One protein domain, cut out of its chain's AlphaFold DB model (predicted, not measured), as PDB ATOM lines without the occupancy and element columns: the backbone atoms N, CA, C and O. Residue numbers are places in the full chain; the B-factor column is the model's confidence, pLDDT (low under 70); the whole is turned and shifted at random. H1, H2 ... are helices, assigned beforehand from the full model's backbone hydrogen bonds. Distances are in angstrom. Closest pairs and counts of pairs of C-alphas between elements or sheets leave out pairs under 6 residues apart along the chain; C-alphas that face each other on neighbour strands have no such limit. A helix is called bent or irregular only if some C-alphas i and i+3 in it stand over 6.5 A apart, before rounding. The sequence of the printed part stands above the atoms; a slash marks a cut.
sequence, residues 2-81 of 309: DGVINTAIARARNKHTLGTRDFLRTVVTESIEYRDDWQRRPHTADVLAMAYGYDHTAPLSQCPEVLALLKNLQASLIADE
ATOM      1  N   ASP A   2      32.769  18.139  39.435       56.34
ATOM      2  CA  ASP A   2      33.886  17.213  39.179       56.34
ATOM      3  C   ASP A   2      33.736  15.825  39.828       56.34
ATOM      4  O   ASP A   2      34.156  14.830  39.245       56.34
ATOM      5  N   GLY A   3      33.082  15.724  40.993       79.69
ATOM      6  CA  GLY A   3      32.821  14.439  41.657       79.69
ATOM      7  C   GLY A   3      31.935  13.497  40.835       79.69
ATOM      8  O   GLY A   3      32.330  12.368  40.569       79.69
ATOM      9  N   VAL A   4      30.789  13.988  40.356       81.44
ATOM     10  CA  VAL A   4      29.783  13.183  39.637       81.44
ATOM     11  C   VAL A   4      30.337  12.651  38.317       81.44
ATOM     12  O   VAL A   4      30.120  11.493  37.976       81.44
ATOM     13  N   ILE A   5      31.078  13.482  37.575       73.25
ATOM     14  CA  ILE A   5      31.687  13.081  36.299       73.25
ATOM     15  C   ILE A   5      32.740  11.997  36.536       73.25
ATOM     16  O   ILE A   5      32.741  10.988  35.839       73.25
ATOM     17  N   ASN A   6      33.592  12.158  37.550       81.25
ATOM     18  CA  ASN A   6      34.602  11.156  37.883       81.25
ATOM     19  C   ASN A   6      33.973   9.844  38.366       81.25
ATOM     20  O   ASN A   6      34.404   8.774  37.935       81.25
ATOM     21  N   THR A   7      32.923   9.906  39.193       84.06
ATOM     22  CA  THR A   7      32.157   8.713  39.576       84.06
ATOM     23  C   THR A   7      31.534   8.053  38.346       84.06
ATOM     24  O   THR A   7      31.577   6.830  38.217       84.06
ATOM     25  N   ALA A   8      30.997   8.844  37.417       80.56
ATOM     26  CA  ALA A   8      30.370   8.331  36.208       80.56
ATOM     27  C   ALA A   8      31.387   7.653  35.284       80.56
ATOM     28  O   ALA A   8      31.130   6.548  34.820       80.56
ATOM     29  N   ILE A   9      32.569   8.247  35.088       75.19
ATOM     30  CA  ILE A   9      33.680   7.646  34.335       75.19
ATOM     31  C   ILE A   9      34.143   6.346  35.003       75.19
ATOM     32  O   ILE A   9      34.375   5.351  34.321       75.19
ATOM     33  N   ALA A  10      34.246   6.319  36.335       82.50
ATOM     34  CA  ALA A  10      34.645   5.120  37.074       82.50
ATOM     35  C   ALA A  10      33.613   3.981  36.977       82.50
ATOM     36  O   ALA A  10      33.984   2.809  37.066       82.50
ATOM     37  N   ARG A  11      32.330   4.320  36.804       79.38
ATOM     38  CA  ARG A  11      31.211   3.376  36.646       79.38
ATOM     39  C   ARG A  11      30.898   3.040  35.185       79.38
ATOM     40  O   ARG A  11      30.092   2.141  34.953       79.38
ATOM     41  N   ALA A  12      31.498   3.748  34.229       76.44
ATOM     42  CA  ALA A  12      31.211   3.582  32.814       76.44
ATOM     43  C   ALA A  12      31.593   2.178  32.336       76.44
ATOM     44  O   ALA A  12      32.641   1.637  32.703       76.44
ATOM     45  N   ARG A  13      30.750   1.590  31.477       65.12
ATOM     46  CA  ARG A  13      31.026   0.267  30.883       65.12
ATOM     47  C   ARG A  13      32.290   0.292  30.013       65.12
ATOM     48  O   ARG A  13      33.023  -0.694  29.965       65.12
ATOM     49  N   ASN A  14      32.563   1.424  29.361       62.53
ATOM     50  CA  ASN A  14      33.759   1.660  28.560       62.53
ATOM     51  C   ASN A  14      34.646   2.721  29.231       62.53
ATOM     52  O   ASN A  14      34.199   3.817  29.544       62.53
ATOM     53  N   LYS A  15      35.934   2.418  29.419       59.78
ATOM     54  CA  LYS A  15      36.892   3.341  30.053       59.78
ATOM     55  C   LYS A  15      37.291   4.528  29.168       59.78
ATOM     56  O   LYS A  15      37.949   5.445  29.653       59.78
ATOM     57  N   HIS A  16      36.937   4.499  27.885       48.81
ATOM     58  CA  HIS A  16      37.307   5.517  26.901       48.81
ATOM     59  C   HIS A  16      36.147   6.437  26.509       48.81
ATOM     60  O   HIS A  16      36.391   7.494  25.932       48.81
ATOM     61  N   THR A  17      34.903   6.069  26.828       47.84
ATOM     62  CA  THR A  17      33.705   6.849  26.502       47.84
ATOM     63  C   THR A  17      32.738   6.852  27.681       47.84
ATOM     64  O   THR A  17      32.397   5.807  28.226       47.84
ATOM     65  N   LEU A  18      32.277   8.042  28.080       59.19
ATOM     66  CA  LEU A  18      31.208   8.182  29.066       59.19
ATOM     67  C   LEU A  18      29.869   8.304  28.333       59.19
ATOM     68  O   LEU A  18      29.569   9.351  27.761       59.19
ATOM     69  N   GLY A  19      29.067   7.242  28.355       63.59
ATOM     70  CA  GLY A  19      27.720   7.272  27.791       63.59
ATOM     71  C   GLY A  19      26.774   8.158  28.608       63.59
ATOM     72  O   GLY A  19      26.866   8.224  29.838       63.59
ATOM     73  N   THR A  20      25.805   8.794  27.942       68.81
ATOM     74  CA  THR A  20      24.762   9.615  28.591       68.81
ATOM     75  C   THR A  20      24.017   8.833  29.671       68.81
ATOM     76  O   THR A  20      23.684   9.380  30.719       68.81
ATOM     77  N   ARG A  21      23.809   7.529  29.461       74.25
ATOM     78  CA  ARG A  21      23.183   6.639  30.437       74.25
ATOM     79  C   ARG A  21      24.023   6.440  31.695       74.25
ATOM     80  O   ARG A  21      23.475   6.508  32.790       74.25
ATOM     81  N   ASP A  22      25.321   6.189  31.559       77.69
ATOM     82  CA  ASP A  22      26.220   5.989  32.704       77.69
ATOM     83  C   ASP A  22      26.344   7.277  33.528       77.69
ATOM     84  O   ASP A  22      26.324   7.249  34.764       77.69
ATOM     85  N   PHE A  23      26.347   8.423  32.842       82.12
ATOM     86  CA  PHE A  23      26.252   9.733  33.472       82.12
ATOM     87  C   PHE A  23      24.922   9.925  34.219       82.12
ATOM     88  O   PHE A  23      24.931  10.191  35.420       82.12
ATOM     89  N   LEU A  24      23.775   9.722  33.558       83.38
ATOM     90  CA  LEU A  24      22.449   9.883  34.170       83.38
ATOM     91  C   LEU A  24      22.208   8.908  35.321       83.38
ATOM     92  O   LEU A  24      21.690   9.303  36.361       83.38
ATOM     93  N   ARG A  25      22.629   7.648  35.181       86.44
ATOM     94  CA  ARG A  25      22.570   6.647  36.251       86.44
ATOM     95  C   ARG A  25      23.353   7.113  37.467       86.44
ATOM     96  O   ARG A  25      22.879   6.948  38.589       86.44
ATOM     97  N   THR A  26      24.527   7.701  37.253       89.56
ATOM     98  CA  THR A  26      25.350   8.235  38.339       89.56
ATOM     99  C   THR A  26      24.665   9.413  39.014       89.56
ATOM    100  O   THR A  26      24.533   9.389  40.233       89.56
ATOM    101  N   VAL A  27      24.139  10.366  38.236       89.69
ATOM    102  CA  VAL A  27      23.358  11.496  38.760       89.69
ATOM    103  C   VAL A  27      22.185  10.991  39.604       89.69
ATOM    104  O   VAL A  27      22.100  11.324  40.777       89.69
ATOM    105  N   VAL A  28      21.324  10.130  39.056       92.25
ATOM    106  CA  VAL A  28      20.135   9.612  39.757       92.25
ATOM    107  C   VAL A  28      20.515   8.834  41.019       92.25
ATOM    108  O   VAL A  28      19.913   9.036  42.073       92.25
ATOM    109  N   THR A  29      21.525   7.966  40.936       93.31
ATOM    110  CA  THR A  29      21.961   7.147  42.076       93.31
ATOM    111  C   THR A  29      22.498   8.019  43.203       93.31
ATOM    112  O   THR A  29      22.051   7.875  44.337       93.31
ATOM    113  N   GLU A  30      23.400   8.955  42.899       94.69
ATOM    114  CA  GLU A  30      23.960   9.857  43.908       94.69
ATOM    115  C   GLU A  30      22.897  10.817  44.464       94.69
ATOM    116  O   GLU A  30      22.898  11.099  45.659       94.69
ATOM    117  N   SER A  31      21.935  11.268  43.648       94.62
ATOM    118  CA  SER A  31      20.798  12.063  44.129       94.62
ATOM    119  C   SER A  31      19.937  11.308  45.147       94.62
ATOM    120  O   SER A  31      19.477  11.909  46.114       94.62
ATOM    121  N   ILE A  32      19.722  10.001  44.966       94.69
ATOM    122  CA  ILE A  32      18.945   9.168  45.901       94.69
ATOM    123  C   ILE A  32      19.769   8.798  47.146       94.69
ATOM    124  O   ILE A  32      19.234   8.772  48.262       94.69
ATOM    125  N   GLU A  33      21.054   8.495  46.960       95.19
ATOM    126  CA  GLU A  33      21.997   8.126  48.021       95.19
ATOM    127  C   GLU A  33      22.219   9.292  48.989       95.19
ATOM    128  O   GLU A  33      22.029   9.139  50.196       95.19
ATOM    129  N   TYR A  34      22.500  10.482  48.454       96.06
ATOM    130  CA  TYR A  34      22.744  11.713  49.211       96.06
ATOM    131  C   TYR A  34      21.500  12.604  49.314       96.06
ATOM    132  O   TYR A  34      21.603  13.820  49.449       96.06
ATOM    133  N   ARG A  35      20.299  12.015  49.266       95.88
ATOM    134  CA  ARG A  35      19.016  12.743  49.245       95.88
ATOM    135  C   ARG A  35      18.868  13.804  50.343       95.88
ATOM    136  O   ARG A  35      18.250  14.837  50.093       95.88
ATOM    137  N   ASP A  36      19.470  13.582  51.509       95.75
ATOM    138  CA  ASP A  36      19.388  14.468  52.679       95.75
ATOM    139  C   ASP A  36      20.651  15.323  52.895       95.75
ATOM    140  O   ASP A  36      20.703  16.123  53.826       95.75
ATOM    141  N   ASP A  37      21.655  15.184  52.026       94.75
ATOM    142  CA  ASP A  37      22.915  15.926  52.071       94.75
ATOM    143  C   ASP A  37      23.077  16.750  50.786       94.75
ATOM    144  O   ASP A  37      23.649  16.306  49.784       94.75
ATOM    145  N   TRP A  38      22.544  17.974  50.813       90.88
ATOM    146  CA  TRP A  38      22.559  18.881  49.664       90.88
ATOM    147  C   TRP A  38      23.976  19.275  49.221       90.88
ATOM    148  O   TRP A  38      24.171  19.645  48.069       90.88
ATOM    149  N   GLN A  39      24.982  19.164  50.098       91.19
ATOM    150  CA  GLN A  39      26.373  19.470  49.747       91.19
ATOM    151  C   GLN A  39      27.032  18.343  48.950       91.19
ATOM    152  O   GLN A  39      27.996  18.586  48.221       91.19
ATOM    153  N   ARG A  40      26.543  17.106  49.109       89.94
ATOM    154  CA  ARG A  40      27.100  15.914  48.457       89.94
ATOM    155  C   ARG A  40      26.313  15.439  47.247       89.94
ATOM    156  O   ARG A  40      26.898  14.790  46.383       89.94
ATOM    157  N   ARG A  41      25.016  15.732  47.165       92.62
ATOM    158  CA  ARG A  41      24.205  15.314  46.017       92.62
ATOM    159  C   ARG A  41      24.520  16.141  44.760       92.62
ATOM    160  O   ARG A  41      24.970  17.282  44.856       92.62
ATOM    161  N   PRO A  42      24.269  15.599  43.558       92.56
ATOM    162  CA  PRO A  42      24.445  16.342  42.315       92.56
ATOM    163  C   PRO A  42      23.559  17.591  42.254       92.56
ATOM    164  O   PRO A  42      22.366  17.509  42.537       92.56
ATOM    165  N   HIS A  43      24.103  18.706  41.756       88.00
ATOM    166  CA  HIS A  43      23.358  19.968  41.622       88.00
ATOM    167  C   HIS A  43      22.103  19.852  40.739       88.00
ATOM    168  O   HIS A  43      21.120  20.561  40.929       88.00
ATOM    169  N   THR A  44      22.091  18.901  39.800       85.69
ATOM    170  CA  THR A  44      20.907  18.565  38.996       85.69
ATOM    171  C   THR A  44      19.694  18.210  39.864       85.69
ATOM    172  O   THR A  44      18.568  18.528  39.496       85.69
ATOM    173  N   ALA A  45      19.906  17.587  41.028       90.00
ATOM    174  CA  ALA A  45      18.835  17.261  41.965       90.00
ATOM    175  C   ALA A  45      18.244  18.519  42.623       90.00
ATOM    176  O   ALA A  45      17.034  18.586  42.829       90.00
ATOM    177  N   ASP A  46      19.081  19.524  42.896       90.88
ATOM    178  CA  ASP A  46      18.650  20.810  43.453       90.88
ATOM    179  C   ASP A  46      17.810  21.583  42.435       90.88
ATOM    180  O   ASP A  46      16.755  22.111  42.771       90.88
ATOM    181  N   VAL A  47      18.237  21.594  41.167       87.81
ATOM    182  CA  VAL A  47      17.482  22.217  40.069       87.81
ATOM    183  C   VAL A  47      16.120  21.542  39.893       87.81
ATOM    184  O   VAL A  47      15.119  22.228  39.700       87.81
ATOM    185  N   LEU A  48      16.056  20.211  40.002       85.00
ATOM    186  CA  LEU A  48      14.782  19.490  39.997       85.00
ATOM    187  C   LEU A  48      13.916  19.886  41.197       85.00
ATOM    188  O   LEU A  48      12.737  20.160  41.012       85.00
ATOM    189  N   ALA A  49      14.479  19.985  42.402       90.12
ATOM    190  CA  ALA A  49      13.743  20.461  43.571       90.12
ATOM    191  C   ALA A  49      13.164  21.868  43.346       90.12
ATOM    192  O   ALA A  49      11.965  22.075  43.535       90.12
ATOM    193  N   MET A  50      13.966  22.798  42.824       89.81
ATOM    194  CA  MET A  50      13.508  24.145  42.470       89.81
ATOM    195  C   MET A  50      12.387  24.136  41.428       89.81
ATOM    196  O   MET A  50      11.428  24.894  41.555       89.81
ATOM    197  N   ALA A  51      12.472  23.267  40.418       83.56
ATOM    198  CA  ALA A  51      11.448  23.152  39.380       83.56
ATOM    199  C   ALA A  51      10.088  22.685  39.927       83.56
ATOM    200  O   ALA A  51       9.052  23.050  39.378       83.56
ATOM    201  N   TYR A  52      10.085  21.928  41.026       86.56
ATOM    202  CA  TYR A  52       8.874  21.532  41.752       86.56
ATOM    203  C   TYR A  52       8.490  22.515  42.877       86.56
ATOM    204  O   TYR A  52       7.592  22.232  43.665       86.56
ATOM    205  N   GLY A  53       9.136  23.684  42.954       90.31
ATOM    206  CA  GLY A  53       8.806  24.743  43.914       90.31
ATOM    207  C   GLY A  53       9.470  24.607  45.288       90.31
ATOM    208  O   GLY A  53       9.096  25.331  46.210       90.31
ATOM    209  N   TYR A  54      10.449  23.715  45.440       93.62
ATOM    210  CA  TYR A  54      11.217  23.553  46.677       93.62
ATOM    211  C   TYR A  54      12.439  24.474  46.725       93.62
ATOM    212  O   TYR A  54      12.943  24.935  45.699       93.62
ATOM    213  N   ASP A  55      12.963  24.710  47.930       94.50
ATOM    214  CA  ASP A  55      14.270  25.347  48.072       94.50
ATOM    215  C   ASP A  55      15.384  24.421  47.553       94.50
ATOM    216  O   ASP A  55      15.351  23.207  47.747       94.50
ATOM    217  N   HIS A  56      16.402  25.001  46.922       91.31
ATOM    218  CA  HIS A  56      17.541  24.265  46.371       91.31
ATOM    219  C   HIS A  56      18.321  23.439  47.413       91.31
ATOM    220  O   HIS A  56      18.918  22.424  47.062       91.31
ATOM    221  N   THR A  57      18.288  23.822  48.695       94.00
ATOM    222  CA  THR A  57      18.913  23.077  49.804       94.00
ATOM    223  C   THR A  57      17.962  22.100  50.498       94.00
ATOM    224  O   THR A  57      18.387  21.360  51.387       94.00
ATOM    225  N   ALA A  58      16.683  22.057  50.099       94.44
ATOM    226  CA  ALA A  58      15.685  21.201  50.730       94.44
ATOM    227  C   ALA A  58      16.096  19.720  50.630       94.44
ATOM    228  O   ALA A  58      16.470  19.265  49.542       94.44
ATOM    229  N   PRO A  59      16.033  18.935  51.721       96.44
ATOM    230  CA  PRO A  59      16.255  17.492  51.665       96.44
ATOM    231  C   PRO A  59      15.268  16.835  50.693       96.44
ATOM    232  O   PRO A  59      14.066  17.054  50.804       96.44
ATOM    233  N   LEU A  60      15.734  15.989  49.768       95.12
ATOM    234  CA  LEU A  60      14.841  15.332  48.801       95.12
ATOM    235  C   LEU A  60      13.885  14.340  49.476       95.12
ATOM    236  O   LEU A  60      12.866  13.986  48.891       95.12
ATOM    237  N   SER A  61      14.164  13.905  50.711       95.50
ATOM    238  CA  SER A  61      13.185  13.169  51.528       95.50
ATOM    239  C   SER A  61      11.916  13.976  51.822       95.50
ATOM    240  O   SER A  61      10.873  13.380  52.082       95.50
ATOM    241  N   GLN A  62      11.992  15.307  51.746       95.88
ATOM    242  CA  GLN A  62      10.873  16.236  51.905       95.88
ATOM    243  C   GLN A  62      10.273  16.674  50.558       95.88
ATOM    244  O   GLN A  62       9.297  17.421  50.549       95.88
ATOM    245  N   CYS A  63      10.815  16.184  49.436       96.50
ATOM    246  CA  CYS A  63      10.364  16.476  48.073       96.50
ATOM    247  C   CYS A  63       9.838  15.183  47.411       96.50
ATOM    248  O   CYS A  63      10.539  14.584  46.582       96.50
ATOM    249  N   PRO A  64       8.651  14.677  47.799       92.44
ATOM    250  CA  PRO A  64       8.180  13.352  47.396       92.44
ATOM    251  C   PRO A  64       8.019  13.191  45.876       92.44
ATOM    252  O   PRO A  64       8.292  12.112  45.356       92.44
ATOM    253  N   GLU A  65       7.659  14.249  45.154       91.62
ATOM    254  CA  GLU A  65       7.513  14.300  43.696       91.62
ATOM    255  C   GLU A  65       8.866  14.116  43.005       91.62
ATOM    256  O   GLU A  65       9.010  13.299  42.094       91.62
ATOM    257  N   VAL A  66       9.891  14.821  43.492       90.50
ATOM    258  CA  VAL A  66      11.264  14.718  42.981       90.50
ATOM    259  C   VAL A  66      11.823  13.327  43.262       90.50
ATOM    260  O   VAL A  66      12.429  12.704  42.393       90.50
ATOM    261  N   LEU A  67      11.591  12.802  44.467       93.12
ATOM    262  CA  LEU A  67      12.066  11.476  44.847       93.12
ATOM    263  C   LEU A  67      11.349  10.363  44.068       93.12
ATOM    264  O   LEU A  67      11.986   9.377  43.695       93.12
ATOM    265  N   ALA A  68      10.050  10.513  43.800       86.44
ATOM    266  CA  ALA A  68       9.290   9.604  42.947       86.44
ATOM    267  C   ALA A  68       9.817   9.628  41.505       86.44
ATOM    268  O   ALA A  68      10.088   8.567  40.944       86.44
ATOM    269  N   LEU A  69      10.060  10.817  40.941       85.44
ATOM    270  CA  LEU A  69      10.666  10.979  39.618       85.44
ATOM    271  C   LEU A  69      12.032  10.282  39.534       85.44
ATOM    272  O   LEU A  69      12.264   9.495  38.620       85.44
ATOM    273  N   LEU A  70      12.921  10.521  40.503       89.75
ATOM    274  CA  LEU A  70      14.253   9.911  40.531       89.75
ATOM    275  C   LEU A  70      14.191   8.384  40.646       89.75
ATOM    276  O   LEU A  70      14.944   7.695  39.964       89.75
ATOM    277  N   LYS A  71      13.284   7.835  41.464       88.50
ATOM    278  CA  LYS A  71      13.085   6.380  41.573       88.50
ATOM    279  C   LYS A  71      12.542   5.773  40.280       88.50
ATOM    280  O   LYS A  71      13.010   4.713  39.871       88.50
ATOM    281  N   ASN A  72      11.608   6.453  39.619       79.50
ATOM    282  CA  ASN A  72      11.080   6.017  38.328       79.50
ATOM    283  C   ASN A  72      12.177   6.014  37.257       79.50
ATOM    284  O   ASN A  72      12.327   5.028  36.540       79.50
ATOM    285  N   LEU A  73      13.001   7.067  37.211       79.12
ATOM    286  CA  LEU A  73      14.176   7.130  36.337       79.12
ATOM    287  C   LEU A  73      15.188   6.029  36.671       79.12
ATOM    288  O   LEU A  73      15.736   5.394  35.777       79.12
ATOM    289  N   GLN A  74      15.434   5.758  37.953       85.50
ATOM    290  CA  GLN A  74      16.336   4.684  38.362       85.50
ATOM    291  C   GLN A  74      15.850   3.321  37.854       85.50
ATOM    292  O   GLN A  74      16.664   2.541  37.368       85.50
ATOM    293  N   ALA A  75      14.543   3.056  37.933       77.38
ATOM    294  CA  ALA A  75      13.934   1.824  37.445       77.38
ATOM    295  C   ALA A  75      13.967   1.716  35.910       77.38
ATOM    296  O   ALA A  75      14.263   0.644  35.382       77.38
ATOM    297  N   SER A  76      13.734   2.815  35.184       69.31
ATOM    298  CA  SER A  76      13.788   2.826  33.714       69.31
ATOM    299  C   SER A  76      15.213   2.663  33.176       69.31
ATOM    300  O   SER A  76      15.419   2.095  32.108       69.31
ATOM    301  N   LEU A  77      16.223   3.090  33.941       68.12
ATOM    302  CA  LEU A  77      17.639   2.941  33.601       68.12
ATOM    303  C   LEU A  77      18.184   1.512  33.810       68.12
ATOM    304  O   LEU A  77      19.400   1.329  33.700       68.12
ATOM    305  N   ILE A  78      17.346   0.505  34.098       60.44
ATOM    306  CA  ILE A  78      17.752  -0.902  34.311       60.44
ATOM    307  C   ILE A  78      17.778  -1.724  33.004       60.44
ATOM    308  O   ILE A  78      18.644  -2.584  32.877       60.44
ATOM    309  N   ALA A  79      16.925  -1.450  32.010       56.44
ATOM    310  CA  ALA A  79      16.828  -2.246  30.768       56.44
ATOM    311  C   ALA A  79      18.089  -2.146  29.888       56.44
ATOM    312  O   ALA A  79      18.648  -1.067  29.798       56.44
ATOM    313  N   ASP A  80      18.561  -3.206  29.226       50.91
ATOM    314  CA  ASP A  80      19.882  -3.267  28.545       50.91
ATOM    315  C   ASP A  80      20.041  -2.433  27.249       50.91
ATOM    316  O   ASP A  80      20.974  -2.636  26.482       50.91
ATOM    317  N   GLU A  81      19.183  -1.439  27.023       51.94
ATOM    318  CA  GLU A  81      19.161  -0.646  25.790       51.94
ATOM    319  C   GLU A  81      19.796   0.749  25.979       51.94
ATOM    320  O   GLU A  81      19.549   1.447  26.971       51.94
TER     321      GLU A  81
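AT A GLANCE: This is residues 2 to 81 of the 309 residues of the protein "DUF4263 domain-containing protein" of Candidatus Hydrogenedentes bacterium (UniProt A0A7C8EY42). Helix H2 runs through the middle of a small helical domain, with H1 crossing it on one side and H4 slanting over it on the opposite side. H3 meets H2 near the other end of H2 from H1, with the C-alphas of Ser 31 and Ala 45 closest, and runs away from it about perpendicular; a loop of residues 52 to 63 leads from H3 round to H4. The printed part has 80 residues with four named helices, in the order H1, H2, H3, H4, and no named strand; the class is all helix. The whole is compact, with a radius of gyration of the C-alphas of 12.7 A, and spans 37 by 26 by 18 A.

IN THESE COORDINATES: H1 comes first, residues 2 to 11, from C-alpha 2 at (33.886, 17.213, 39.179), and is 14.3 A long from first to last C-alpha. H2, residues 20 to 33, is the longest helix with 14 residues and 19.7 A; its C-alpha 20 is at (24.762, 9.615, 28.591). H3, residues 43 to 51, measures 12.5 A. H4, residues 64 to 76, measures 18.2 A and ends with C-alpha 76 at (13.788, 2.826, 33.714). The four helices are not bent.

HOW THE PARTS SIT: H2 is the hub, touching H1, H3 and H4. H1 touches H2, the closest C-alphas being those of Ala 8 and Phe 23, 5.1 A apart. Their lines stand at a steep tilt of 67 degrees, only just short of about perpendicular, and they run opposite ways. H4 touches H2, with the C-alphas of Val 28 and Leu 70 closest at 5.9 A; the tilt is steep at 42 degrees, opposite ways. H2 and H3 only just touch, with 3 pairs of C-alphas within 8 A, and H2 does so with residues 27 to 31 alone. The closest C-alphas there are those of Ser 31 and Ala 45, 6.0 A apart, and the two lines are about perpendicular at 75 degrees. H3 and H4 are close but not clearly touching, with the C-alphas of Ala 49 and Val 66 closest at 6.3 A. H1 is apart from H3 and from H4. The helix packing is mostly crossed: of the 3 touching pairs, 0 are at a shallow tilt. In H1, H2, H3 and H4 every O i to N i+4 pair is within hydrogen-bond range.

THE WHOLE: The two C-alphas farthest apart are those of His 16 and Gly 53, at 38.4 A. The printed part has no cut. The links H1 to H2 and H2 to H3 are short, with 8 and 9 residues between the helices, and the link H3 to H4 is long, with 12. The mean pLDDT of the printed part is 82.8; residue 2, residues 13 to 20 and residues 76 to 81 of the model are under 70.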